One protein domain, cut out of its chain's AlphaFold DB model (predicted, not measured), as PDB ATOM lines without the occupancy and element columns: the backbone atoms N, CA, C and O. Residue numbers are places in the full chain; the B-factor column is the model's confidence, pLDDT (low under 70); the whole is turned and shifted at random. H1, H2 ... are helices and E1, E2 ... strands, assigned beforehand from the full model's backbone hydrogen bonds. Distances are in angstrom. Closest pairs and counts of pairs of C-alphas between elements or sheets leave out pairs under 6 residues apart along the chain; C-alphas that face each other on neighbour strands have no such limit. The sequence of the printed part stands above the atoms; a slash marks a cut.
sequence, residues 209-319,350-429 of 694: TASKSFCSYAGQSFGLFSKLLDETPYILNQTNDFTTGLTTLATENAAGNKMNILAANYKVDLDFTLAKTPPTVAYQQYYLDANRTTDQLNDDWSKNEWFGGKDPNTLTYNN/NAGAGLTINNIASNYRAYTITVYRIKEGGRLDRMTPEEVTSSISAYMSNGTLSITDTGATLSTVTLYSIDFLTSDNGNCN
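This is residues 209 to 319 and 350 to 429 of the 694 residues of an uncharacterized protein of Commensalibacter intestini A911 (UniProt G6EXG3). A twisted sheet of four strands has the long helix H1 along one face and a smaller sheet of three strands over the other, the two sheets making a sandwich. From E2 an arm stands free at residues 269 to 282 and 284 to 293, and the short helices H3 and H4 follow it, on neither sheet. The printed part has 191 residues with four named helices and seven named strands, in the order H1 E1 E2 H2 H3 H4 E3 E4 E5 E6 E7; the sheets, E1 - E2 - E7 - E4 and E3 - E6 - E5, are all antiparallel. The class is mixed, helices and strands, with under half of the residues in named elements. The whole is compact, radius of gyration of the C-alphas 18.8 A, and spans 56 by 41 by 33 A.

Find C-alpha 217 at (-58.459, -88.144, -59.947); from there H1 runs 21.0 A to residue 231. Next come E1, residues 246 to 252, 20.0 A, and E2, residues 258 to 265, 23.2 A. Then look for H2 at residues 270 to 273, H3 at 294 to 297 and H4 at 300 to 307. Beyond the cut, find E3 at residues 353 to 357, E4 at 366 to 375, 29.0 A, E5 at 393 to 397 and E6 at 400 to 405. E7, residues 412 to 421, runs 28.7 A and ends at C-alpha 421, (-34.187, -71.799, -46.273).

H1 is on the larger sheet, two layers with the helix on one face, at a height over the sheet of 9.0 A. It lies over E2, E7 and, only just, E4, with 3 of its C-alphas on E4, and runs along the strands, at 23 degrees to E2 on the local plane. Its C-alpha 228 is 5.7 A from C-alpha 260 of E2. In the hairpin E1 and E2, N 249 and O 262 are 2.9 A apart, within hydrogen-bond range; so are N 261 and O 416 of E2 and E7, 2.9 A, and N 370 and O 417 of E4 and E7, 2.8 A. In the smaller sheet look at N 355 and O 403 of E3 and E6, 2.8 A, and, in the hairpin E5 and E6, N 395 and O 402, 2.9 A. The sandwich, two sheets face to face, has best planes 11 degrees apart. H3 and H4 are close but not clearly touching, C-alphas 297 and 303 at 6.8 A, the closest; H1 and H4 are apart. Every O i to N i+4 pair is within hydrogen-bond range in H1 and H4; H2 and H3 are too short for such a pair.

The two C-alphas farthest apart, Asn 291 and Asn 398, are 57.5 A apart. Residues 320 to 349 are not printed, and C-alphas 319 and 350 are 34.3 A apart across the cut. The links H1 to E1, H2 to H3 and E4 to E5 are long. The mean pLDDT of the printed part is 78.2; residues 210 to 212, 275 to 298, 300 to 319 and 423 to 429 are under 70.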
ATOM      1  N   THR A 209     -68.291 -78.440 -68.799       71.50
ATOM      2  CA  THR A 209     -68.576 -79.356 -69.911       71.50
ATOM      3  C   THR A 209     -68.039 -78.876 -71.264       71.50
ATOM      4  O   THR A 209     -68.014 -79.662 -72.209       71.50
ATOM      5  N   ALA A 210     -67.585 -77.618 -71.374       67.50
ATOM      6  CA  ALA A 210     -66.906 -77.097 -72.563       67.50
ATOM      7  C   ALA A 210     -65.433 -77.535 -72.655       67.50
ATOM      8  O   ALA A 210     -64.796 -77.344 -73.689       67.50
ATOM      9  N   SER A 211     -64.883 -78.114 -71.587       64.44
ATOM     10  CA  SER A 211     -63.534 -78.672 -71.540       64.44
ATOM     11  C   SER A 211     -63.602 -80.173 -71.288       64.44
ATOM     12  O   SER A 211     -64.502 -80.667 -70.605       64.44
ATOM     13  N   LYS A 212     -62.644 -80.909 -71.847       67.25
ATOM     14  CA  LYS A 212     -62.525 -82.345 -71.618       67.25
ATOM     15  C   LYS A 212     -61.541 -82.625 -70.489       67.25
ATOM     16  O   LYS A 212     -60.677 -81.810 -70.163       67.25
ATOM     17  N   SER A 213     -61.746 -83.756 -69.846       71.94
ATOM     18  CA  SER A 213     -60.813 -84.344 -68.904       71.94
ATOM     19  C   SER A 213     -59.648 -84.924 -69.699       71.94
ATOM     20  O   SER A 213     -59.820 -85.361 -70.830       71.94
ATOM     21  N   PHE A 214     -58.471 -84.896 -69.101       74.38
ATOM     22  CA  PHE A 214     -57.256 -85.528 -69.596       74.38
ATOM     23  C   PHE A 214     -56.968 -86.800 -68.781       74.38
ATOM     24  O   PHE A 214     -56.668 -87.874 -69.305       74.38
ATOM     25  N   CYS A 215     -57.100 -86.680 -67.460       81.38
ATOM     26  CA  CYS A 215     -56.910 -87.756 -66.504       81.38
ATOM     27  C   CYS A 215     -58.107 -87.852 -65.564       81.38
ATOM     28  O   CYS A 215     -58.987 -86.994 -65.542       81.38
ATOM     29  N   SER A 216     -58.160 -88.913 -64.774       88.69
ATOM     30  CA  SER A 216     -59.037 -88.964 -63.613       88.69
ATOM     31  C   SER A 216     -58.325 -88.500 -62.350       88.69
ATOM     32  O   SER A 216     -57.103 -88.340 -62.322       88.69
ATOM     33  N   TYR A 217     -59.074 -88.366 -61.254       92.50
ATOM     34  CA  TYR A 217     -58.459 -88.144 -59.947       92.50
ATOM     35  C   TYR A 217     -57.520 -89.302 -59.560       92.50
ATOM     36  O   TYR A 217     -56.528 -89.081 -58.869       92.50
ATOM     37  N   ALA A 218     -57.779 -90.527 -60.043       92.62
ATOM     38  CA  ALA A 218     -56.843 -91.640 -59.901       92.62
ATOM     39  C   ALA A 218     -55.519 -91.348 -60.628       92.62
ATOM     40  O   ALA A 218     -54.460 -91.538 -60.038       92.62
ATOM     41  N   GLY A 219     -55.560 -90.811 -61.853       91.62
ATOM     42  CA  GLY A 219     -54.363 -90.336 -62.555       91.62
ATOM     43  C   GLY A 219     -53.593 -89.287 -61.747       91.62
ATOM     44  O   GLY A 219     -52.400 -89.455 -61.497       91.62
ATOM     45  N   GLN A 220     -54.280 -88.268 -61.227       94.00
ATOM     46  CA  GLN A 220     -53.651 -87.252 -60.371       94.00
ATOM     47  C   GLN A 220     -53.011 -87.847 -59.105       94.00
ATOM     48  O   GLN A 220     -51.958 -87.373 -58.684       94.00
ATOM     49  N   SER A 221     -53.593 -88.902 -58.519       96.69
ATOM     50  CA  SER A 221     -53.017 -89.623 -57.370       96.69
ATOM     51  C   SER A 221     -51.632 -90.192 -57.701       96.69
ATOM     52  O   SER A 221     -50.677 -89.965 -56.957       96.69
ATOM     53  N   PHE A 222     -51.486 -90.846 -58.861       94.25
ATOM     54  CA  PHE A 222     -50.178 -91.304 -59.349       94.25
ATOM     55  C   PHE A 222     -49.229 -90.135 -59.639       94.25
ATOM     56  O   PHE A 222     -48.047 -90.223 -59.313       94.25
ATOM     57  N   GLY A 223     -49.739 -89.030 -60.192       90.62
ATOM     58  CA  GLY A 223     -48.955 -87.813 -60.429       90.62
ATOM     59  C   GLY A 223     -48.367 -87.223 -59.143       90.62
ATOM     60  O   GLY A 223     -47.169 -86.946 -59.085       90.62
ATOM     61  N   LEU A 224     -49.177 -87.086 -58.088       95.38
ATOM     62  CA  LEU A 224     -48.714 -86.595 -56.786       95.38
ATOM     63  C   LEU A 224     -47.740 -87.567 -56.107       95.38
ATOM     64  O   LEU A 224     -46.745 -87.118 -55.542       95.38
ATOM     65  N   PHE A 225     -47.986 -88.878 -56.183       95.19
ATOM     66  CA  PHE A 225     -47.083 -89.884 -55.615       95.19
ATOM     67  C   PHE A 225     -45.739 -89.954 -56.361       95.19
ATOM     68  O   PHE A 225     -44.689 -90.096 -55.740       95.19
ATOM     69  N   SER A 226     -45.745 -89.789 -57.688       89.31
ATOM     70  CA  SER A 226     -44.514 -89.657 -58.475       89.31
ATOM     71  C   SER A 226     -43.761 -88.383 -58.102       89.31
ATOM     72  O   SER A 226     -42.565 -88.455 -57.853       89.31
ATOM     73  N   LYS A 227     -44.444 -87.238 -57.980       86.12
ATOM     74  CA  LYS A 227     -43.815 -85.975 -57.558       86.12
ATOM     75  C   LYS A 227     -43.180 -86.073 -56.165       86.12
ATOM     76  O   LYS A 227     -42.072 -85.577 -55.978       86.12
ATOM     77  N   LEU A 228     -43.855 -86.739 -55.222       91.44
ATOM     78  CA  LEU A 228     -43.340 -87.035 -53.881       91.44
ATOM     79  C   LEU A 228     -41.961 -87.712 -53.964       91.44
ATOM     80  O   LEU A 228     -40.982 -87.172 -53.453       91.44
ATOM     81  N   LEU A 229     -41.872 -88.859 -54.642       86.69
ATOM     82  CA  LEU A 229     -40.654 -89.676 -54.652       86.69
ATOM     83  C   LEU A 229     -39.583 -89.200 -55.647       86.69
ATOM     84  O   LEU A 229     -38.401 -89.411 -55.389       86.69
ATOM     85  N   ASP A 230     -39.961 -88.537 -56.745       81.94
ATOM     86  CA  ASP A 230     -39.009 -87.989 -57.725       81.94
ATOM     87  C   ASP A 230     -38.191 -86.826 -57.139       81.94
ATOM     88  O   ASP A 230     -37.014 -86.666 -57.462       81.94
ATOM     89  N   GLU A 231     -38.807 -85.984 -56.304       84.31
ATOM     90  CA  GLU A 231     -38.151 -84.797 -55.735       84.31
ATOM     91  C   GLU A 231     -37.495 -85.077 -54.379       84.31
ATOM     92  O   GLU A 231     -36.490 -84.455 -54.027       84.31
ATOM     93  N   THR A 232     -38.067 -86.004 -53.612       89.56
ATOM     94  CA  THR A 232     -37.653 -86.324 -52.243       89.56
ATOM     95  C   THR A 232     -37.744 -87.840 -52.028       89.56
ATOM     96  O   THR A 232     -38.770 -88.328 -51.567       89.56
ATOM     97  N   PRO A 233     -36.725 -88.624 -52.413       88.06
ATOM     98  CA  PRO A 233     -36.828 -90.085 -52.435       88.06
ATOM     99  C   PRO A 233     -36.637 -90.768 -51.069       88.06
ATOM    100  O   PRO A 233     -36.825 -91.981 -50.976       88.06
ATOM    101  N   TYR A 234     -36.237 -90.047 -50.016       87.25
ATOM    102  CA  TYR A 234     -35.922 -90.644 -48.713       87.25
ATOM    103  C   TYR A 234     -37.118 -90.557 -47.768       87.25
ATOM    104  O   TYR A 234     -37.502 -89.468 -47.357       87.25
ATOM    105  N   ILE A 235     -37.716 -91.694 -47.410       90.38
ATOM    106  CA  ILE A 235     -38.854 -91.742 -46.479       90.38
ATOM    107  C   ILE A 235     -38.389 -91.422 -45.056       90.38
ATOM    108  O   ILE A 235     -37.456 -92.043 -44.545       90.38
ATOM    109  N   LEU A 236     -39.080 -90.482 -44.414       87.69
ATOM    110  CA  LEU A 236     -38.805 -90.051 -43.050       87.69
ATOM    111  C   LEU A 236     -39.439 -90.987 -42.020       87.69
ATOM    112  O   LEU A 236     -40.472 -91.616 -42.253       87.69
ATOM    113  N   ASN A 237     -38.848 -91.019 -40.826       82.88
ATOM    114  CA  ASN A 237     -39.503 -91.630 -39.677       82.88
ATOM    115  C   ASN A 237     -40.705 -90.775 -39.243       82.88
ATOM    116  O   ASN A 237     -40.576 -89.564 -39.057       82.88
ATOM    117  N   GLN A 238     -41.862 -91.404 -39.050       81.56
ATOM    118  CA  GLN A 238     -43.120 -90.723 -38.747       81.56
ATOM    119  C   GLN A 238     -44.015 -91.587 -37.848       81.56
ATOM    120  O   GLN A 238     -43.864 -92.809 -37.777       81.56
ATOM    121  N   THR A 239     -44.973 -90.958 -37.163       77.69
ATOM    122  CA  THR A 239     -45.966 -91.675 -36.352       77.69
ATOM    123  C   THR A 239     -46.932 -92.435 -37.266       77.69
ATOM    124  O   THR A 239     -47.881 -91.866 -37.797       77.69
ATOM    125  N   ASN A 240     -46.683 -93.731 -37.449       71.69
ATOM    126  CA  ASN A 240     -47.434 -94.628 -38.335       71.69
ATOM    127  C   ASN A 240     -48.467 -95.481 -37.582       71.69
ATOM    128  O   ASN A 240     -48.503 -96.700 -37.735       71.69
ATOM    129  N   ASP A 241     -49.296 -94.872 -36.731       73.94
ATOM    130  CA  ASP A 241     -50.306 -95.651 -35.994       73.94
ATOM    131  C   ASP A 241     -51.520 -96.038 -36.861       73.94
ATOM    132  O   ASP A 241     -52.231 -96.990 -36.537       73.94
ATOM    133  N   PHE A 242     -51.725 -95.345 -37.990       83.81
ATOM    134  CA  PHE A 242     -52.793 -95.583 -38.969       83.81
ATOM    135  C   PHE A 242     -54.200 -95.679 -38.349       83.81
ATOM    136  O   PHE A 242     -55.104 -96.307 -38.902       83.81
ATOM    137  N   THR A 243     -54.399 -95.039 -37.194       82.25
ATOM    138  CA  THR A 243     -55.638 -95.128 -36.407       82.25
ATOM    139  C   THR A 243     -56.736 -94.187 -36.896       82.25
ATOM    140  O   THR A 243     -57.851 -94.207 -36.371       82.25
ATOM    141  N   THR A 244     -56.459 -93.361 -37.904       86.50
ATOM    142  CA  THR A 244     -57.398 -92.381 -38.464       86.50
ATOM    143  C   THR A 244     -57.667 -92.658 -39.944       86.50
ATOM    144  O   THR A 244     -57.002 -93.485 -40.565       86.50
ATOM    145  N   GLY A 245     -58.643 -91.960 -40.534       86.38
ATOM    146  CA  GLY A 245     -58.839 -91.971 -41.991       86.38
ATOM    147  C   GLY A 245     -57.740 -91.243 -42.780       86.38
ATOM    148  O   GLY A 245     -57.697 -91.353 -44.003       86.38
ATOM    149  N   LEU A 246     -56.858 -90.499 -42.103       91.25
ATOM    150  CA  LEU A 246     -55.765 -89.757 -42.716       91.25
ATOM    151  C   LEU A 246     -54.498 -90.620 -42.746       91.25
ATOM    152  O   LEU A 246     -53.875 -90.874 -41.716       91.25
ATOM    153  N   THR A 247     -54.107 -91.046 -43.941       93.12
ATOM    154  CA  THR A 247     -52.820 -91.705 -44.192       93.12
ATOM    155  C   THR A 247     -51.821 -90.643 -44.638       93.12
ATOM    156  O   THR A 247     -52.163 -89.808 -45.475       93.12
ATOM    157  N   THR A 248     -50.604 -90.655 -44.096       93.44
ATOM    158  CA  THR A 248     -49.550 -89.705 -44.479       93.44
ATOM    159  C   THR A 248     -48.258 -90.427 -44.839       93.44
ATOM    160  O   THR A 248     -47.997 -91.517 -44.332       93.44
ATOM    161  N   LEU A 249     -47.454 -89.825 -45.711       94.25
ATOM    162  CA  LEU A 249     -46.091 -90.247 -46.017       94.25
ATOM    163  C   LEU A 249     -45.239 -89.000 -46.246       94.25
ATOM    164  O   LEU A 249     -45.501 -88.233 -47.173       94.25
ATOM    165  N   ALA A 250     -44.250 -88.801 -45.382       94.25
ATOM    166  CA  ALA A 250     -43.291 -87.713 -45.466       94.25
ATOM    167  C   ALA A 250     -41.952 -88.217 -46.012       94.25
ATOM    168  O   ALA A 250     -41.452 -89.272 -45.612       94.25
ATOM    169  N   THR A 251     -41.364 -87.444 -46.916       94.00
ATOM    170  CA  THR A 251     -40.111 -87.777 -47.586       94.00
ATOM    171  C   THR A 251     -39.214 -86.550 -47.718       94.00
ATOM    172  O   THR A 251     -39.703 -85.428 -47.827       94.00
ATOM    173  N   GLU A 252     -37.899 -86.746 -47.743       93.12
ATOM    174  CA  GLU A 252     -36.893 -85.695 -47.908       93.12
ATOM    175  C   GLU A 252     -35.953 -85.955 -49.093       93.12
ATOM    176  O   GLU A 252     -35.886 -87.060 -49.643       93.12
ATOM    177  N   ASN A 253     -35.245 -84.915 -49.530       87.94
ATOM    178  CA  ASN A 253     -34.164 -85.040 -50.503       87.94
ATOM    179  C   ASN A 253     -32.812 -85.293 -49.816       87.94
ATOM    180  O   ASN A 253     -32.653 -85.090 -48.619       87.94
ATOM    181  N   ALA A 254     -31.796 -85.682 -50.596       83.81
ATOM    182  CA  ALA A 254     -30.461 -85.988 -50.065       83.81
ATOM    183  C   ALA A 254     -29.806 -84.811 -49.317       83.81
ATOM    184  O   ALA A 254     -28.960 -85.018 -48.452       83.81
ATOM    185  N   ALA A 255     -30.163 -83.575 -49.676       85.94
ATOM    186  CA  ALA A 255     -29.633 -82.368 -49.052       85.94
ATOM    187  C   ALA A 255     -30.346 -82.004 -47.733       85.94
ATOM    188  O   ALA A 255     -29.882 -81.109 -47.028       85.94
ATOM    189  N   GLY A 256     -31.472 -82.652 -47.411       86.56
ATOM    190  CA  GLY A 256     -32.297 -82.341 -46.241       86.56
ATOM    191  C   GLY A 256     -32.890 -80.927 -46.260       86.56
ATOM    192  O   GLY A 256     -33.267 -80.408 -45.212       86.56
ATOM    193  N   ASN A 257     -32.918 -80.261 -47.420       87.00
ATOM    194  CA  ASN A 257     -33.449 -78.903 -47.584       87.00
ATOM    195  C   ASN A 257     -34.794 -78.875 -48.317       87.00
ATOM    196  O   ASN A 257     -35.366 -77.803 -48.479       87.00
ATOM    197  N   LYS A 258     -35.299 -80.032 -48.751       92.06
ATOM    198  CA  LYS A 258     -36.624 -80.171 -49.346       92.06
ATOM    199  C   LYS A 258     -37.343 -81.372 -48.756       92.06
ATOM    200  O   LYS A 258     -36.762 -82.453 -48.652       92.06
ATOM    201  N   MET A 259     -38.607 -81.170 -48.411       94.81
ATOM    202  CA  MET A 259     -39.503 -82.183 -47.877       94.81
ATOM    203  C   MET A 259     -40.818 -82.164 -48.642       94.81
ATOM    204  O   MET A 259     -41.393 -81.104 -48.866       94.81
ATOM    205  N   ASN A 260     -41.325 -83.341 -48.980       96.75
ATOM    206  CA  ASN A 260     -42.684 -83.500 -49.459       96.75
ATOM    207  C   ASN A 260     -43.471 -84.360 -48.469       96.75
ATOM    208  O   ASN A 260     -42.959 -85.334 -47.923       96.75
ATOM    209  N   ILE A 261     -44.732 -84.009 -48.242       97.25
ATOM    210  CA  ILE A 261     -45.654 -84.791 -47.421       97.25
ATOM    211  C   ILE A 261     -46.901 -85.049 -48.249       97.25
ATOM    212  O   ILE A 261     -47.580 -84.107 -48.653       97.25
ATOM    213  N   LEU A 262     -47.217 -86.315 -48.497       97.69
ATOM    214  CA  LEU A 262     -48.491 -86.708 -49.086       97.69
ATOM    215  C   LEU A 262     -49.457 -87.095 -47.968       97.69
ATOM    216  O   LEU A 262     -49.101 -87.867 -47.082       97.69
ATOM    217  N   ALA A 263     -50.674 -86.564 -48.009       96.44
ATOM    218  CA  ALA A 263     -51.733 -86.862 -47.057       96.44
ATOM    219  C   ALA A 263     -53.012 -87.253 -47.805       96.44
ATOM    220  O   ALA A 263     -53.563 -86.451 -48.556       96.44
ATOM    221  N   ALA A 264     -53.496 -88.476 -47.599       97.12
ATOM    222  CA  ALA A 264     -54.722 -88.989 -48.200       97.12
ATOM    223  C   ALA A 264     -55.758 -89.270 -47.114       97.12
ATOM    224  O   ALA A 264     -55.499 -90.028 -46.181       97.12
ATOM    225  N   ASN A 265     -56.934 -88.660 -47.235       95.75
ATOM    226  CA  ASN A 265     -57.994 -88.781 -46.242       95.75
ATOM    227  C   ASN A 265     -59.132 -89.638 -46.799       95.75
ATOM    228  O   ASN A 265     -59.973 -89.170 -47.574       95.75
ATOM    229  N   TYR A 266     -59.138 -90.912 -46.422       95.12
ATOM    230  CA  TYR A 266     -60.067 -91.919 -46.915       95.12
ATOM    231  C   TYR A 266     -60.874 -92.522 -45.762       95.12
ATOM    232  O   TYR A 266     -60.336 -92.919 -44.727       95.12
ATOM    233  N   LYS A 267     -62.191 -92.620 -45.952       93.75
ATOM    234  CA  LYS A 267     -63.074 -93.363 -45.052       93.75
ATOM    235  C   LYS A 267     -63.323 -94.741 -45.640       93.75
ATOM    236  O   LYS A 267     -63.804 -94.822 -46.767       93.75
ATOM    237  N   VAL A 268     -63.040 -95.787 -44.861       93.56
ATOM    238  CA  VAL A 268     -63.342 -97.165 -45.263       93.56
ATOM    239  C   VAL A 268     -64.815 -97.297 -45.604       93.56
ATOM    240  O   VAL A 268     -65.688 -96.940 -44.809       93.56
ATOM    241  N   ASP A 269     -65.054 -97.806 -46.804       90.31
ATOM    242  CA  ASP A 269     -66.372 -97.943 -47.391       90.31
ATOM    243  C   ASP A 269     -66.388 -99.209 -48.251       90.31
ATOM    244  O   ASP A 269     -65.930 -99.224 -49.394       90.31
ATOM    245  N   LEU A 270     -66.891-100.305 -47.681       88.88
ATOM    246  CA  LEU A 270     -67.028-101.558 -48.415       88.88
ATOM    247  C   LEU A 270     -68.022-101.406 -49.571       88.88
ATOM    248  O   LEU A 270     -67.771-101.905 -50.667       88.88
ATOM    249  N   ASP A 271     -69.117-100.673 -49.371       86.62
ATOM    250  CA  ASP A 271     -70.143-100.509 -50.395       86.62
ATOM    251  C   ASP A 271     -69.613 -99.771 -51.622       86.62
ATOM    252  O   ASP A 271     -70.034-100.098 -52.737       86.62
ATOM    253  N   PHE A 272     -68.653 -98.850 -51.451       87.00
ATOM    254  CA  PHE A 272     -67.919 -98.206 -52.546       87.00
ATOM    255  C   PHE A 272     -67.327 -99.236 -53.521       87.00
ATOM    256  O   PHE A 272     -67.436 -99.065 -54.739       87.00
ATOM    257  N   THR A 273     -66.805-100.347 -52.997       83.88
ATOM    258  CA  THR A 273     -66.129-101.393 -53.779       83.88
ATOM    259  C   THR A 273     -67.089-102.400 -54.434       83.88
ATOM    260  O   THR A 273     -66.723-103.030 -55.424       83.88
ATOM    261  N   LEU A 274     -68.332-102.544 -53.947       76.19
ATOM    262  CA  LEU A 274     -69.203-103.688 -54.275       76.19
ATOM    263  C   LEU A 274     -70.197-103.502 -55.446       76.19
ATOM    264  O   LEU A 274     -71.043-104.362 -55.658       76.19
ATOM    265  N   ALA A 275     -70.119-102.429 -56.239       65.75
ATOM    266  CA  ALA A 275     -70.950-102.224 -57.446       65.75
ATOM    267  C   ALA A 275     -72.493-102.278 -57.247       65.75
ATOM    268  O   ALA A 275     -73.234-102.515 -58.200       65.75
ATOM    269  N   LYS A 276     -73.009-102.027 -56.032       64.75
ATOM    270  CA  LYS A 276     -74.442-102.226 -55.711       64.75
ATOM    271  C   LYS A 276     -75.355-101.015 -55.936       64.75
ATOM    272  O   LYS A 276     -76.569-101.188 -55.994       64.75
ATOM    273  N   THR A 277     -74.818 -99.796 -56.052       64.25
ATOM    274  CA  THR A 277     -75.648 -98.574 -56.124       64.25
ATOM    275  C   THR A 277     -75.068 -97.546 -57.100       64.25
ATOM    276  O   THR A 277     -73.861 -97.291 -57.050       64.25
ATOM    277  N   PRO A 278     -75.883 -96.916 -57.966       59.44
ATOM    278  CA  PRO A 278     -75.409 -95.846 -58.838       59.44
ATOM    279  C   PRO A 278     -74.776 -94.697 -58.037       59.44
ATOM    280  O   PRO A 278     -75.329 -94.315 -57.004       59.44
ATOM    281  N   PRO A 279     -73.638 -94.131 -58.476       63.16
ATOM    282  CA  PRO A 279     -73.131 -92.896 -57.892       63.16
ATOM    283  C   PRO A 279     -74.035 -91.712 -58.263       63.16
ATOM    284  O   PRO A 279     -74.711 -91.724 -59.291       63.16
ATOM    285  N   THR A 280     -74.019 -90.670 -57.432       58.97
ATOM    286  CA  THR A 280     -74.737 -89.408 -57.689       58.97
ATOM    287  C   THR A 280     -74.177 -88.643 -58.890       58.97
ATOM    288  O   THR A 280     -74.915 -87.911 -59.542       58.97
ATOM    289  N   VAL A 281     -72.891 -88.839 -59.199       58.91
ATOM    290  CA  VAL A 281     -72.201 -88.297 -60.377       58.91
ATOM    291  C   VAL A 281     -71.699 -89.460 -61.229       58.91
ATOM    292  O   VAL A 281     -71.019 -90.352 -60.720       58.91
ATOM    293  N   ALA A 282     -72.046 -89.451 -62.518       57.91
ATOM    294  CA  ALA A 282     -71.634 -90.460 -63.486       57.91
ATOM    295  C   ALA A 282     -70.484 -89.940 -64.365       57.91
ATOM    296  O   ALA A 282     -70.636 -88.926 -65.043       57.91
ATOM    297  N   TYR A 283     -69.359 -90.657 -64.397       57.00
ATOM    298  CA  TYR A 283     -68.233 -90.393 -65.298       57.00
ATOM    299  C   TYR A 283     -68.371 -91.248 -66.576       57.00
ATOM    300  O   TYR A 283     -68.299 -92.474 -66.513       57.00
ATOM    301  N   GLN A 284     -68.596 -90.617 -67.736       52.75
ATOM    302  CA  GLN A 284     -68.793 -91.294 -69.034       52.75
ATOM    303  C   GLN A 284     -67.481 -91.562 -69.770       52.75
ATOM    304  O   GLN A 284     -66.984 -90.647 -70.390       52.75
ATOM    305  N   GLN A 285     -66.952 -92.783 -69.784       52.09
ATOM    306  CA  GLN A 285     -65.624 -93.068 -70.350       52.09
ATOM    307  C   GLN A 285     -65.556 -93.087 -71.888       52.09
ATOM    308  O   GLN A 285     -66.418 -93.665 -72.552       52.09
ATOM    309  N   TYR A 286     -64.457 -92.550 -72.421       46.81
ATOM    310  CA  TYR A 286     -64.073 -92.610 -73.834       46.81
ATOM    311  C   TYR A 286     -62.702 -93.278 -73.988       46.81
ATOM    312  O   TYR A 286     -61.802 -93.052 -73.183       46.81
ATOM    313  N   TYR A 287     -62.552 -94.093 -75.032       50.84
ATOM    314  CA  TYR A 287     -61.354 -94.891 -75.281       50.84
ATOM    315  C   TYR A 287     -60.392 -94.143 -76.209       50.84
ATOM    316  O   TYR A 287     -60.782 -93.749 -77.308       50.84
ATOM    317  N   LEU A 288     -59.133 -93.999 -75.795       43.00
ATOM    318  CA  LEU A 288     -58.039 -93.681 -76.713       43.00
ATOM    319  C   LEU A 288     -57.681 -94.965 -77.471       43.00
ATOM    320  O   LEU A 288     -57.395 -95.989 -76.847       43.00
ATOM    321  N   ASP A 289     -57.763 -94.938 -78.801       42.12
ATOM    322  CA  ASP A 289     -57.382 -96.089 -79.617       42.12
ATOM    323  C   ASP A 289     -55.849 -96.226 -79.721       42.12
ATOM    324  O   ASP A 289     -55.088 -95.291 -79.469       42.12
ATOM    325  N   ALA A 290     -55.390 -97.424 -80.081       47.84
ATOM    326  CA  ALA A 290     -53.974 -97.777 -80.161       47.84
ATOM    327  C   ALA A 290     -53.228 -97.155 -81.366       47.84
ATOM    328  O   ALA A 290     -52.126 -97.603 -81.687       47.84
ATOM    329  N   ASN A 291     -53.789 -96.149 -82.052       51.72
ATOM    330  CA  ASN A 291     -53.153 -95.533 -83.223       51.72
ATOM    331  C   ASN A 291     -52.013 -94.559 -82.869       51.72
ATOM    332  O   ASN A 291     -51.400 -94.009 -83.785       51.72
ATOM    333  N   ARG A 292     -51.700 -94.348 -81.578       46.53
ATOM    334  CA  ARG A 292     -50.487 -93.636 -81.133       46.53
ATOM    335  C   ARG A 292     -49.634 -94.497 -80.192       46.53
ATOM    336  O   ARG A 292     -50.106 -94.944 -79.151       46.53
ATOM    337  N   THR A 293     -48.368 -94.705 -80.540       53.03
ATOM    338  CA  THR A 293     -47.334 -95.310 -79.688       53.03
ATOM    339  C   THR A 293     -46.722 -94.257 -78.756       53.03
ATOM    340  O   THR A 293     -46.787 -93.064 -79.041       53.03
ATOM    341  N   THR A 294     -46.081 -94.664 -77.654       51.03
ATOM    342  CA  THR A 294     -45.346 -93.743 -76.756       51.03
ATOM    343  C   THR A 294     -44.276 -92.928 -77.484       51.03
ATOM    344  O   THR A 294     -44.085 -91.753 -77.179       51.03
ATOM    345  N   ASP A 295     -43.643 -93.510 -78.501       53.12
ATOM    346  CA  ASP A 295     -42.628 -92.839 -79.321       53.12
ATOM    347  C   ASP A 295     -43.239 -91.730 -80.194       53.12
ATOM    348  O   ASP A 295     -42.561 -90.777 -80.573       53.12
ATOM    349  N   GLN A 296     -44.541 -91.828 -80.481       52.91
ATOM    350  CA  GLN A 296     -45.325 -90.815 -81.184       52.91
ATOM    351  C   GLN A 296     -45.876 -89.730 -80.244       52.91
ATOM    352  O   GLN A 296     -46.590 -88.851 -80.723       52.91
ATOM    353  N   LEU A 297     -45.573 -89.779 -78.940       58.72
ATOM    354  CA  LEU A 297     -45.940 -88.772 -77.931       58.72
ATOM    355  C   LEU A 297     -44.734 -87.906 -77.513       58.72
ATOM    356  O   LEU A 297     -44.664 -87.421 -76.384       58.72
ATOM    357  N   ASN A 298     -43.751 -87.749 -78.400       62.62
ATOM    358  CA  ASN A 298     -42.521 -86.998 -78.140       62.62
ATOM    359  C   ASN A 298     -42.591 -85.515 -78.548       62.62
ATOM    360  O   ASN A 298     -41.604 -84.795 -78.370       62.62
ATOM    361  N   ASP A 299     -43.720 -85.073 -79.098       71.38
ATOM    362  CA  ASP A 299     -43.947 -83.676 -79.441       71.38
ATOM    363  C   ASP A 299     -44.129 -82.819 -78.177       71.38
ATOM    364  O   ASP A 299     -44.579 -83.307 -77.140       71.38
ATOM    365  N   ASP A 300     -43.748 -81.539 -78.246       67.81
ATOM    366  CA  ASP A 300     -43.773 -80.633 -77.087       67.81
ATOM    367  C   ASP A 300     -45.175 -80.484 -76.500       67.81
ATOM    368  O   ASP A 300     -45.332 -80.352 -75.285       67.81
ATOM    369  N   TRP A 301     -46.204 -80.543 -77.348       63.88
ATOM    370  CA  TRP A 301     -47.578 -80.567 -76.879       63.88
ATOM    371  C   TRP A 301     -47.831 -81.853 -76.091       63.88
ATOM    372  O   TRP A 301     -48.219 -81.778 -74.930       63.88
ATOM    373  N   SER A 302     -47.506 -83.024 -76.642       54.66
ATOM    374  CA  SER A 302     -47.705 -84.290 -75.944       54.66
ATOM    375  C   SER A 302     -46.879 -84.424 -74.654       54.66
ATOM    376  O   SER A 302     -47.357 -84.979 -73.670       54.66
ATOM    377  N   LYS A 303     -45.665 -83.882 -74.595       59.41
ATOM    378  CA  LYS A 303     -44.848 -83.875 -73.369       59.41
ATOM    379  C   LYS A 303     -45.464 -83.015 -72.277       59.41
ATOM    380  O   LYS A 303     -45.608 -83.466 -71.141       59.41
ATOM    381  N   ASN A 304     -45.834 -81.785 -72.617       54.31
ATOM    382  CA  ASN A 304     -46.423 -80.849 -71.665       54.31
ATOM    383  C   ASN A 304     -47.800 -81.315 -71.200       54.31
ATOM    384  O   ASN A 304     -48.086 -81.288 -70.004       54.31
ATOM    385  N   GLU A 305     -48.600 -81.815 -72.135       52.09
ATOM    386  CA  GLU A 305     -49.968 -82.234 -71.879       52.09
ATOM    387  C   GLU A 305     -50.022 -83.586 -71.151       52.09
ATOM    388  O   GLU A 305     -50.716 -83.714 -70.146       52.09
ATOM    389  N   TRP A 306     -49.250 -84.588 -71.600       45.53
ATOM    390  CA  TRP A 306     -49.383 -85.971 -71.115       45.53
ATOM    391  C   TRP A 306     -48.405 -86.353 -70.006       45.53
ATOM    392  O   TRP A 306     -48.698 -87.241 -69.206       45.53
ATOM    393  N   PHE A 307     -47.256 -85.681 -69.928       50.00
ATOM    394  CA  PHE A 307     -46.149 -86.071 -69.050       50.00
ATOM    395  C   PHE A 307     -45.636 -84.918 -68.178       50.00
ATOM    396  O   PHE A 307     -44.548 -85.007 -67.608       50.00
ATOM    397  N   GLY A 308     -46.394 -83.820 -68.066       48.97
ATOM    398  CA  GLY A 308     -46.012 -82.665 -67.247       48.97
ATOM    399  C   GLY A 308     -44.682 -82.038 -67.677       48.97
ATOM    400  O   GLY A 308     -43.888 -81.634 -66.833       48.97
ATOM    401  N   GLY A 309     -44.411 -82.032 -68.984       55.72
ATOM    402  CA  GLY A 309     -43.190 -81.498 -69.591       55.72
ATOM    403  C   GLY A 309     -42.000 -82.460 -69.585       55.72
ATOM    404  O   GLY A 309     -40.942 -82.116 -70.110       55.72
ATOM    405  N   LYS A 310     -42.142 -83.672 -69.028       53.25
ATOM    406  CA  LYS A 310     -41.084 -84.694 -69.061       53.25
ATOM    407  C   LYS A 310     -41.145 -85.499 -70.360       53.25
ATOM    408  O   LYS A 310     -42.214 -85.877 -70.824       53.25
ATOM    409  N   ASP A 311     -39.987 -85.797 -70.946       65.19
ATOM    410  CA  ASP A 311     -39.923 -86.666 -72.122       65.19
ATOM    411  C   ASP A 311     -40.117 -88.133 -71.693       65.19
ATOM    412  O   ASP A 311     -39.262 -88.658 -70.963       65.19
ATOM    413  N   PRO A 312     -41.185 -88.824 -72.144       56.91
ATOM    414  CA  PRO A 312     -41.454 -90.209 -71.757       56.91
ATOM    415  C   PRO A 312     -40.327 -91.175 -72.145       56.91
ATOM    416  O   PRO A 312     -40.149 -92.206 -71.496       56.91
ATOM    417  N   ASN A 313     -39.511 -90.828 -73.146       61.62
ATOM    418  CA  ASN A 313     -38.378 -91.643 -73.591       61.62
ATOM    419  C   ASN A 313     -37.151 -91.518 -72.676       61.62
ATOM    420  O   ASN A 313     -36.226 -92.325 -72.768       61.62
ATOM    421  N   THR A 314     -37.141 -90.519 -71.790       61.38
ATOM    422  CA  THR A 314     -36.044 -90.248 -70.846       61.38
ATOM    423  C   THR A 314     -36.345 -90.706 -69.420       61.38
ATOM    424  O   THR A 314     -35.454 -90.676 -68.572       61.38
ATOM    425  N   LEU A 315     -37.571 -91.169 -69.148       52.34
ATOM    426  CA  LEU A 315     -37.951 -91.695 -67.840       52.34
ATOM    427  C   LEU A 315     -37.114 -92.942 -67.511       52.34
ATOM    428  O   LEU A 315     -37.228 -94.001 -68.140       52.34
ATOM    429  N   THR A 316     -36.248 -92.816 -66.508       47.09
ATOM    430  CA  THR A 316     -35.475 -93.931 -65.967       47.09
ATOM    431  C   THR A 316     -36.372 -94.783 -65.078       47.09
ATOM    432  O   THR A 316     -36.850 -94.338 -64.045       47.09
ATOM    433  N   TYR A 317     -36.563 -96.043 -65.455       43.59
ATOM    434  CA  TYR A 317     -37.410 -97.033 -64.770       43.59
ATOM    435  C   TYR A 317     -36.775 -97.624 -63.497       43.59
ATOM    436  O   TYR A 317     -37.304 -98.571 -62.917       43.59
ATOM    437  N   ASN A 318     -35.643 -97.068 -63.059       40.56
ATOM    438  CA  ASN A 318     -34.912 -97.490 -61.870       40.56
ATOM    439  C   ASN A 318     -35.142 -96.501 -60.724       40.56
ATOM    440  O   ASN A 318     -34.176 -96.050 -60.102       40.56
ATOM    441  N   ASN A 319     -36.410 -96.189 -60.426       36.62
ATOM    442  CA  ASN A 319     -36.788 -95.618 -59.133       36.62
ATOM    443  C   ASN A 319     -36.504 -96.685 -58.073       36.62
ATOM    444  O   ASN A 319     -37.381 -97.427 -57.637       36.62
ATOM    445  N   ASN A 350     -63.125 -84.881 -41.025       83.88
ATOM    446  CA  ASN A 350     -63.771 -83.691 -41.595       83.88
ATOM    447  C   ASN A 350     -63.170 -82.365 -41.105       83.88
ATOM    448  O   ASN A 350     -63.519 -81.320 -41.642       83.88
ATOM    449  N   ALA A 351     -62.300 -82.392 -40.092       86.00
ATOM    450  CA  ALA A 351     -61.663 -81.195 -39.545       86.00
ATOM    451  C   ALA A 351     -60.413 -80.769 -40.340       86.00
ATOM    452  O   ALA A 351     -59.917 -79.662 -40.139       86.00
ATOM    453  N   GLY A 352     -59.928 -81.628 -41.242       89.12
ATOM    454  CA  GLY A 352     -58.723 -81.405 -42.034       89.12
ATOM    455  C   GLY A 352     -57.503 -82.138 -41.475       89.12
ATOM    456  O   GLY A 352     -57.639 -83.119 -40.744       89.12
ATOM    457  N   ALA A 353     -56.311 -81.659 -41.827       90.56
ATOM    458  CA  ALA A 353     -55.032 -82.198 -41.384       90.56
ATOM    459  C   ALA A 353     -54.299 -81.205 -40.469       90.56
ATOM    460  O   ALA A 353     -54.244 -80.005 -40.740       90.56
ATOM    461  N   GLY A 354     -53.715 -81.729 -39.392       90.44
ATOM    462  CA  GLY A 354     -52.750 -81.030 -38.548       90.44
ATOM    463  C   GLY A 354     -51.430 -81.788 -38.583       90.44
ATOM    464  O   GLY A 354     -51.371 -82.927 -38.125       90.44
ATOM    465  N   LEU A 355     -50.387 -81.180 -39.141       91.62
ATOM    466  CA  LEU A 355     -49.065 -81.791 -39.282       91.62
ATOM    467  C   LEU A 355     -48.065 -81.047 -38.403       91.62
ATOM    468  O   LEU A 355     -48.088 -79.822 -38.316       91.62
ATOM    469  N   THR A 356     -47.181 -81.792 -37.748       92.44
ATOM    470  CA  THR A 356     -46.079 -81.231 -36.959       92.44
ATOM    471  C   THR A 356     -44.788 -81.915 -37.371       92.44
ATOM    472  O   THR A 356     -44.629 -83.118 -37.178       92.44
ATOM    473  N   ILE A 357     -43.873 -81.137 -37.937       92.44
ATOM    474  CA  ILE A 357     -42.553 -81.581 -38.380       92.44
ATOM    475  C   ILE A 357     -41.558 -81.100 -37.332       92.44
ATOM    476  O   ILE A 357     -41.437 -79.898 -37.109       92.44
ATOM    477  N   ASN A 358     -40.879 -82.031 -36.668       90.50
ATOM    478  CA  ASN A 358     -39.946 -81.742 -35.580       90.50
ATOM    479  C   ASN A 358     -38.495 -81.921 -36.028       90.50
ATOM    480  O   ASN A 358     -38.232 -82.523 -37.066       90.50
ATOM    481  N   ASN A 359     -37.558 -81.473 -35.187       89.19
ATOM    482  CA  ASN A 359     -36.116 -81.642 -35.383       89.19
ATOM    483  C   ASN A 359     -35.593 -81.005 -36.682       89.19
ATOM    484  O   ASN A 359     -34.637 -81.498 -37.279       89.19
ATOM    485  N   ILE A 360     -36.198 -79.895 -37.108       88.62
ATOM    486  CA  ILE A 360     -35.701 -79.108 -38.235       88.62
ATOM    487  C   ILE A 360     -34.361 -78.500 -37.826       88.62
ATOM    488  O   ILE A 360     -34.236 -77.884 -36.763       88.62
ATOM    489  N   ALA A 361     -33.346 -78.706 -38.664       84.62
ATOM    490  CA  ALA A 361     -31.991 -78.277 -38.368       84.62
ATOM    491  C   ALA A 361     -31.923 -76.755 -38.149       84.62
ATOM    492  O   ALA A 361     -32.484 -75.976 -38.914       84.62
ATOM    493  N   SER A 362     -31.205 -76.330 -37.104       81.38
ATOM    494  CA  SER A 362     -31.154 -74.923 -36.653       81.38
ATOM    495  C   SER A 362     -30.610 -73.916 -37.677       81.38
ATOM    496  O   SER A 362     -30.782 -72.708 -37.517       81.38
ATOM    497  N   ASN A 363     -29.930 -74.396 -38.722       81.00
ATOM    498  CA  ASN A 363     -29.481 -73.571 -39.837       81.00
ATOM    499  C   ASN A 363     -30.631 -73.177 -40.772       81.00
ATOM    500  O   ASN A 363     -30.482 -72.184 -41.475       81.00
ATOM    501  N   TYR A 364     -31.747 -73.909 -40.783       82.50
ATOM    502  CA  TYR A 364     -32.955 -73.518 -41.500       82.50
ATOM    503  C   TYR A 364     -33.791 -72.579 -40.636       82.50
ATOM    504  O   TYR A 364     -34.221 -72.931 -39.538       82.50
ATOM    505  N   ARG A 365     -33.994 -71.362 -41.137       72.75
ATOM    506  CA  ARG A 365     -34.662 -70.268 -40.418       72.75
ATOM    507  C   ARG A 365     -35.979 -69.841 -41.055       72.75
ATOM    508  O   ARG A 365     -36.756 -69.128 -40.431       72.75
ATOM    509  N   ALA A 366     -36.232 -70.277 -42.283       73.06
ATOM    510  CA  ALA A 366     -37.461 -70.006 -43.012       73.06
ATOM    511  C   ALA A 366     -37.832 -71.197 -43.905       73.06
ATOM    512  O   ALA A 366     -37.083 -72.173 -44.019       73.06
ATOM    513  N   TYR A 367     -39.001 -71.115 -44.533       83.69
ATOM    514  CA  TYR A 367     -39.485 -72.112 -45.477       83.69
ATOM    515  C   TYR A 367     -40.364 -71.474 -46.553       83.69
ATOM    516  O   TYR A 367     -41.030 -70.466 -46.310       83.69
ATOM    517  N   THR A 368     -40.422 -72.105 -47.721       85.88
ATOM    518  CA  THR A 368     -41.529 -71.943 -48.672       85.88
ATOM    519  C   THR A 368     -42.364 -73.208 -48.682       85.88
ATOM    520  O   THR A 368     -41.837 -74.304 -48.517       85.88
ATOM    521  N   ILE A 369     -43.675 -73.059 -48.859       86.25
ATOM    522  CA  ILE A 369     -44.600 -74.183 -48.975       86.25
ATOM    523  C   ILE A 369     -45.483 -73.992 -50.204       86.25
ATOM    524  O   ILE A 369     -46.024 -72.909 -50.417       86.25
ATOM    525  N   THR A 370     -45.647 -75.054 -50.984       90.94
ATOM    526  CA  THR A 370     -46.608 -75.146 -52.083       90.94
ATOM    527  C   THR A 370     -47.493 -76.357 -51.841       90.94
ATOM    528  O   THR A 370     -46.994 -77.449 -51.568       90.94
ATOM    529  N   VAL A 371     -48.809 -76.171 -51.913       93.38
ATOM    530  CA  VAL A 371     -49.775 -77.222 -51.578       93.38
ATOM    531  C   VAL A 371     -50.657 -77.527 -52.775       93.38
ATOM    532  O   VAL A 371     -51.316 -76.627 -53.285       93.38
ATOM    533  N   TYR A 372     -50.725 -78.792 -53.186       96.50
ATOM    534  CA  TYR A 372     -51.600 -79.261 -54.264       96.50
ATOM    535  C   TYR A 372     -52.671 -80.192 -53.713       96.50
ATOM    536  O   TYR A 372     -52.356 -81.049 -52.885       96.50
ATOM    537  N   ARG A 373     -53.922 -80.071 -54.178       97.75
ATOM    538  CA  ARG A 373     -55.024 -80.898 -53.663       97.75
ATOM    539  C   ARG A 373     -55.917 -81.500 -54.734       97.75
ATOM    540  O   ARG A 373     -56.598 -80.792 -55.471       97.75
ATOM    541  N   ILE A 374     -56.025 -82.824 -54.690       97.56
ATOM    542  CA  ILE A 374     -57.099 -83.585 -55.325       97.56
ATOM    543  C   ILE A 374     -58.346 -83.460 -54.455       97.56
ATOM    544  O   ILE A 374     -58.329 -83.806 -53.270       97.56
ATOM    545  N   LYS A 375     -59.435 -82.978 -55.048       94.38
ATOM    546  CA  LYS A 375     -60.757 -82.899 -54.426       94.38
ATOM    547  C   LYS A 375     -61.822 -83.040 -55.504       94.38
ATOM    548  O   LYS A 375     -61.626 -82.593 -56.631       94.38
ATOM    549  N   GLU A 376     -62.949 -83.633 -55.132       90.88
ATOM    550  CA  GLU A 376     -64.118 -83.751 -56.000       90.88
ATOM    551  C   GLU A 376     -64.529 -82.377 -56.568       90.88
ATOM    552  O   GLU A 376     -64.604 -81.387 -55.836       90.88
ATOM    553  N   GLY A 377     -64.773 -82.324 -57.876       86.38
ATOM    554  CA  GLY A 377     -65.031 -81.093 -58.631       86.38
ATOM    555  C   GLY A 377     -63.784 -80.295 -59.045       86.38
ATOM    556  O   GLY A 377     -63.937 -79.219 -59.627       86.38
ATOM    557  N   GLY A 378     -62.575 -80.782 -58.751       87.00
ATOM    558  CA  GLY A 378     -61.315 -80.202 -59.219       87.00
ATOM    559  C   GLY A 378     -61.083 -80.376 -60.726       87.00
ATOM    560  O   GLY A 378     -61.800 -81.104 -61.409       87.00
ATOM    561  N   ARG A 379     -60.067 -79.688 -61.251       85.25
ATOM    562  CA  ARG A 379     -59.662 -79.778 -62.662       85.25
ATOM    563  C   ARG A 379     -59.088 -81.147 -63.001       85.25
ATOM    564  O   ARG A 379     -58.254 -81.650 -62.253       85.25
ATOM    565  N   LEU A 380     -59.473 -81.684 -64.155       81.81
ATOM    566  CA  LEU A 380     -59.018 -82.980 -64.673       81.81
ATOM    567  C   LEU A 380     -58.294 -82.898 -66.024       81.81
ATOM    568  O   LEU A 380     -57.867 -83.920 -66.549       81.81
ATOM    569  N   ASP A 381     -58.111 -81.699 -66.574       76.94
ATOM    570  CA  ASP A 381     -57.403 -81.418 -67.834       76.94
ATOM    571  C   ASP A 381     -55.872 -81.474 -67.694       76.94
ATOM    572  O   ASP A 381     -55.154 -81.260 -68.657       76.94
ATOM    573  N   ARG A 382     -55.355 -81.775 -66.496       78.50
ATOM    574  CA  ARG A 382     -53.920 -81.896 -66.217       78.50
ATOM    575  C   ARG A 382     -53.652 -82.862 -65.063       78.50
ATOM    576  O   ARG A 382     -54.465 -82.979 -64.142       78.50
ATOM    577  N   MET A 383     -52.472 -83.489 -65.069       82.62
ATOM    578  CA  MET A 383     -52.018 -84.388 -63.991       82.62
ATOM    579  C   MET A 383     -51.790 -83.679 -62.652       82.62
ATOM    580  O   MET A 383     -51.949 -84.293 -61.600       82.62
ATOM    581  N   THR A 384     -51.395 -82.402 -62.677       86.25
ATOM    582  CA  THR A 384     -51.167 -81.624 -61.450       86.25
ATOM    583  C   THR A 384     -52.489 -81.005 -60.985       86.25
ATOM    584  O   THR A 384     -53.070 -80.209 -61.731       86.25
ATOM    585  N   PRO A 385     -52.982 -81.335 -59.780       90.00
ATOM    586  CA  PRO A 385     -54.237 -80.785 -59.283       90.00
ATOM    587  C   PRO A 385     -54.095 -79.307 -58.882       90.00
ATOM    588  O   PRO A 385     -53.039 -78.697 -59.046       90.00
ATOM    589  N   GLU A 386     -55.179 -78.694 -58.398       89.62
ATOM    590  CA  GLU A 386     -55.176 -77.275 -58.023       89.62
ATOM    591  C   GLU A 386     -54.189 -76.972 -56.897       89.62
ATOM    592  O   GLU A 386     -54.085 -77.718 -55.917       89.62
ATOM    593  N   GLU A 387     -53.501 -75.839 -57.034       93.44
ATOM    594  CA  GLU A 387     -52.697 -75.283 -55.958       93.44
ATOM    595  C   GLU A 387     -53.616 -74.585 -54.947       93.44
ATOM    596  O   GLU A 387     -54.422 -73.722 -55.291       93.44
ATOM    597  N   VAL A 388     -53.488 -74.964 -53.679       90.75
ATOM    598  CA  VAL A 388     -54.319 -74.499 -52.564       90.75
ATOM    599  C   VAL A 388     -53.480 -73.935 -51.417       90.75
ATOM    600  O   VAL A 388     -53.947 -73.876 -50.279       90.75
ATOM    601  N   THR A 389     -52.253 -73.490 -51.702       84.44
ATOM    602  CA  THR A 389     -51.305 -72.923 -50.727       84.44
ATOM    603  C   THR A 389     -51.929 -71.823 -49.866       84.44
ATOM    604  O   THR A 389     -51.726 -71.790 -48.660       84.44
ATOM    605  N   SER A 390     -52.755 -70.950 -50.448       81.31
ATOM    606  CA  SER A 390     -53.423 -69.857 -49.721       81.31
ATOM    607  C   SER A 390     -54.521 -70.312 -48.751       81.31
ATOM    608  O   SER A 390     -55.019 -69.497 -47.979       81.31
ATOM    609  N   SER A 391     -54.920 -71.589 -48.792       81.00
ATOM    610  CA  SER A 391     -55.976 -72.153 -47.941       81.00
ATOM    611  C   SER A 391     -55.462 -72.820 -46.663       81.00
ATOM    612  O   SER A 391     -56.267 -73.281 -45.855       81.00
ATOM    613  N   ILE A 392     -54.142 -72.883 -46.478       87.75
ATOM    614  CA  ILE A 392     -53.507 -73.511 -45.316       87.75
ATOM    615  C   ILE A 392     -52.871 -72.454 -44.411       87.75
ATOM    616  O   ILE A 392     -52.577 -71.338 -44.829       87.75
ATOM    617  N   SER A 393     -52.637 -72.811 -43.155       82.44
ATOM    618  CA  SER A 393     -51.820 -72.027 -42.230       82.44
ATOM    619  C   SER A 393     -50.608 -72.852 -41.843       82.44
ATOM    620  O   SER A 393     -50.752 -73.994 -41.423       82.44
ATOM    621  N   ALA A 394     -49.415 -72.292 -41.975       84.31
ATOM    622  CA  ALA A 394     -48.186 -72.932 -41.535       84.31
ATOM    623  C   ALA A 394     -47.399 -71.949 -40.675       84.31
ATOM    624  O   ALA A 394     -47.433 -70.753 -40.957       84.31
ATOM    625  N   TYR A 395     -46.708 -72.431 -39.650       80.88
ATOM    626  CA  TYR A 395     -45.869 -71.610 -38.783       80.88
ATOM    627  C   TYR A 395     -44.668 -72.413 -38.288       80.88
ATOM    628  O   TYR A 395     -44.818 -73.560 -37.868       80.88
ATOM    629  N   MET A 396     -43.486 -71.798 -38.317       81.31
ATOM    630  CA  MET A 396     -42.251 -72.403 -37.833       81.31
ATOM    631  C   MET A 396     -41.766 -71.699 -36.569       81.31
ATOM    632  O   MET A 396     -41.665 -70.476 -36.526       81.31
ATOM    633  N   SER A 397     -41.422 -72.475 -35.544       78.44
ATOM    634  CA  SER A 397     -40.747 -71.972 -34.347       78.44
ATOM    635  C   SER A 397     -39.940 -73.065 -33.669       78.44
ATOM    636  O   SER A 397     -40.361 -74.219 -33.652       78.44
ATOM    637  N   ASN A 398     -38.798 -72.701 -33.080       79.50
ATOM    638  CA  ASN A 398     -37.983 -73.590 -32.244       79.50
ATOM    639  C   ASN A 398     -37.644 -74.950 -32.898       79.50
ATOM    640  O   ASN A 398     -37.661 -75.976 -32.225       79.50
ATOM    641  N   GLY A 399     -37.348 -74.970 -34.204       79.94
ATOM    642  CA  GLY A 399     -37.030 -76.209 -34.930       79.94
ATOM    643  C   GLY A 399     -38.243 -77.101 -35.232       79.94
ATOM    644  O   GLY A 399     -38.072 -78.264 -35.598       79.94
ATOM    645  N   THR A 400     -39.457 -76.564 -35.098       87.69
ATOM    646  CA  THR A 400     -40.713 -77.242 -35.423       87.69
ATOM    647  C   THR A 400     -41.508 -76.430 -36.443       87.69
ATOM    648  O   THR A 400     -41.696 -75.227 -36.266       87.69
ATOM    649  N   LEU A 401     -42.007 -77.086 -37.493       89.31
ATOM    650  CA  LEU A 401     -42.969 -76.531 -38.450       89.31
ATOM    651  C   LEU A 401     -44.336 -77.179 -38.213       89.31
ATOM    652  O   LEU A 401     -44.489 -78.395 -38.332       89.31
ATOM    653  N   SER A 402     -45.330 -76.360 -37.887       89.00
ATOM    654  CA  SER A 402     -46.724 -76.772 -37.730       89.00
ATOM    655  C   SER A 402     -47.533 -76.334 -38.944       89.00
ATOM    656  O   SER A 402     -47.463 -75.173 -39.337       89.00
ATOM    657  N   ILE A 403     -48.317 -77.245 -39.517       93.00
ATOM    658  CA  ILE A 403     -49.220 -76.983 -40.643       93.00
ATOM    659  C   ILE A 403     -50.640 -77.348 -40.217       93.00
ATOM    660  O   ILE A 403     -50.893 -78.461 -39.759       93.00
ATOM    661  N   THR A 404     -51.564 -76.419 -40.415       92.62
ATOM    662  CA  THR A 404     -53.002 -76.589 -40.235       92.62
ATOM    663  C   THR A 404     -53.682 -76.420 -41.581       92.62
ATOM    664  O   THR A 404     -53.591 -75.370 -42.221       92.62
ATOM    665  N   ASP A 405     -54.403 -77.449 -41.993       94.88
ATOM    666  CA  ASP A 405     -55.070 -77.504 -43.279       94.88
ATOM    667  C   ASP A 405     -56.492 -78.039 -43.121       94.88
ATOM    668  O   ASP A 405     -56.745 -79.241 -43.179       94.88
ATOM    669  N   THR A 406     -57.446 -77.127 -42.957       93.81
ATOM    670  CA  THR A 406     -58.868 -77.459 -42.788       93.81
ATOM    671  C   THR A 406     -59.518 -77.993 -44.066       93.81
ATOM    672  O   THR A 406     -60.631 -78.515 -44.020       93.81
ATOM    673  N   GLY A 407     -58.844 -77.880 -45.215       93.56
ATOM    674  CA  GLY A 407     -59.356 -78.331 -46.501       93.56
ATOM    675  C   GLY A 407     -58.976 -79.769 -46.866       93.56
ATOM    676  O   GLY A 407     -59.554 -80.305 -47.815       93.56
ATOM    677  N   ALA A 408     -58.061 -80.406 -46.124       94.31
ATOM    678  CA  ALA A 408     -57.691 -81.820 -46.266       94.31
ATOM    679  C   ALA A 408     -58.747 -82.765 -45.645       94.31
ATOM    680  O   ALA A 408     -58.460 -83.593 -44.778       94.31
ATOM    681  N   THR A 409     -60.005 -82.605 -46.051       93.62
ATOM    682  CA  THR A 409     -61.161 -83.369 -45.553       93.62
ATOM    683  C   THR A 409     -61.279 -84.742 -46.222       93.62
ATOM    684  O   THR A 409     -60.492 -85.072 -47.106       93.62
ATOM    685  N   LEU A 410     -62.288 -85.541 -45.853       93.56
ATOM    686  CA  LEU A 410     -62.599 -86.809 -46.526       93.56
ATOM    687  C   LEU A 410     -62.621 -86.688 -48.060       93.56
ATOM    688  O   LEU A 410     -63.092 -85.689 -48.609       93.56
ATOM    689  N   SER A 411     -62.142 -87.741 -48.725       94.38
ATOM    690  CA  SER A 411     -62.029 -87.844 -50.186       94.38
ATOM    691  C   SER A 411     -61.125 -86.768 -50.796       94.38
ATOM    692  O   SER A 411     -61.409 -86.243 -51.873       94.38
ATOM    693  N   THR A 412     -60.034 -86.438 -50.099       97.00
ATOM    694  CA  THR A 412     -58.976 -85.568 -50.622       97.00
ATOM    695  C   THR A 412     -57.609 -86.234 -50.547       97.00
ATOM    696  O   THR A 412     -57.352 -87.084 -49.689       97.00
ATOM    697  N   VAL A 413     -56.730 -85.818 -51.454       98.56
ATOM    698  CA  VAL A 413     -55.290 -86.090 -51.399       98.56
ATOM    699  C   VAL A 413     -54.582 -84.751 -51.481       98.56
ATOM    700  O   VAL A 413     -54.845 -83.983 -52.403       98.56
ATOM    701  N   THR A 414     -53.709 -84.463 -50.524       98.31
ATOM    702  CA  THR A 414     -52.965 -83.205 -50.456       98.31
ATOM    703  C   THR A 414     -51.469 -83.494 -50.443       98.31
ATOM    704  O   THR A 414     -51.006 -84.285 -49.627       98.31
ATOM    705  N   LEU A 415     -50.723 -82.865 -51.349       98.38
ATOM    706  CA  LEU A 415     -49.261 -82.856 -51.343       98.38
ATOM    707  C   LEU A 415     -48.786 -81.505 -50.804       98.38
ATOM    708  O   LEU A 415     -49.107 -80.474 -51.393       98.38
ATOM    709  N   TYR A 416     -48.006 -81.518 -49.728       98.00
ATOM    710  CA  TYR A 416     -47.296 -80.356 -49.197       98.00
ATOM    711  C   TYR A 416     -45.836 -80.446 -49.642       98.00
ATOM    712  O   TYR A 416     -45.134 -81.351 -49.204       98.00
ATOM    713  N   SER A 417     -45.389 -79.534 -50.504       96.38
ATOM    714  CA  SER A 417     -43.985 -79.401 -50.913       96.38
ATOM    715  C   SER A 417     -43.355 -78.250 -50.152       96.38
ATOM    716  O   SER A 417     -43.832 -77.122 -50.256       96.38
ATOM    717  N   ILE A 418     -42.309 -78.532 -49.385       95.81
ATOM    718  CA  ILE A 418     -41.677 -77.606 -48.447       95.81
ATOM    719  C   ILE A 418     -40.195 -77.494 -48.797       95.81
ATOM    720  O   ILE A 418     -39.483 -78.497 -48.784       95.81
ATOM    721  N   ASP A 419     -39.719 -76.280 -49.049       89.94
ATOM    722  CA  ASP A 419     -38.292 -75.988 -49.189       89.94
ATOM    723  C   ASP A 419     -37.825 -75.207 -47.958       89.94
ATOM    724  O   ASP A 419     -38.419 -74.191 -47.590       89.94
ATOM    725  N   PHE A 420     -36.769 -75.682 -47.303       85.81
ATOM    726  CA  PHE A 420     -36.177 -75.058 -46.124       85.81
ATOM    727  C   PHE A 420     -35.056 -74.096 -46.520       85.81
ATOM    728  O   PHE A 420     -34.178 -74.416 -47.323       85.81
ATOM    729  N   LEU A 421     -35.065 -72.909 -45.916       79.25
ATOM    730  CA  LEU A 421     -34.187 -71.799 -46.273       79.25
ATOM    731  C   LEU A 421     -33.277 -71.431 -45.102       79.25
ATOM    732  O   LEU A 421     -33.710 -71.375 -43.951       79.25
ATOM    733  N   THR A 422     -32.009 -71.142 -45.393       71.25
ATOM    734  CA  THR A 422     -30.997 -70.818 -44.372       71.25
ATOM    735  C   THR A 422     -30.933 -69.337 -43.988       71.25
ATOM    736  O   THR A 422     -30.259 -68.975 -43.027       71.25
ATOM    737  N   SER A 423     -31.611 -68.466 -44.735       54.34
ATOM    738  CA  SER A 423     -31.731 -67.030 -44.452       54.34
ATOM    739  C   SER A 423     -33.085 -66.706 -43.824       54.34
ATOM    740  O   SER A 423     -34.083 -67.298 -44.225       54.34
ATOM    741  N   ASP A 424     -33.139 -65.708 -42.935       45.12
ATOM    742  CA  ASP A 424     -34.342 -65.207 -42.228       45.12
ATOM    743  C   ASP A 424     -35.427 -64.579 -43.143       45.12
ATOM    744  O   ASP A 424     -36.333 -63.873 -42.692       45.12
ATOM    745  N   ASN A 425     -35.369 -64.825 -44.450       36.78
ATOM    746  CA  ASN A 425     -36.275 -64.238 -45.422       36.78
ATOM    747  C   ASN A 425     -37.527 -65.093 -45.578       36.78
ATOM    748  O   ASN A 425     -37.515 -66.088 -46.298       36.78
ATOM    749  N   GLY A 426     -38.619 -64.637 -44.963       38.16
ATOM    750  CA  GLY A 426     -39.969 -64.996 -45.397       38.16
ATOM    751  C   GLY A 426     -40.857 -65.632 -44.338       38.16
ATOM    752  O   GLY A 426     -41.487 -66.647 -44.612       38.16
ATOM    753  N   ASN A 427     -40.988 -65.030 -43.152       32.81
ATOM    754  CA  ASN A 427     -42.166 -65.318 -42.334       32.81
ATOM    755  C   ASN A 427     -43.367 -64.572 -42.954       32.81
ATOM    756  O   ASN A 427     -43.574 -63.386 -42.710       32.81
ATOM    757  N   CYS A 428     -44.126 -65.241 -43.823       36.03
ATOM    758  CA  CYS A 428     -45.246 -64.665 -44.585       36.03
ATOM    759  C   CYS A 428     -46.509 -64.342 -43.754       36.03
ATOM    760  O   CYS A 428     -47.537 -64.001 -44.341       36.03
ATOM    761  N   ASN A 429     -46.462 -64.429 -42.420       34.94
ATOM    762  CA  ASN A 429     -47.664 -64.378 -41.576       34.94
ATOM    763  C   ASN A 429     -47.825 -63.123 -40.707       34.94
ATOM    764  O   ASN A 429     -48.914 -62.931 -40.170       34.94
TER     765      ASN A 429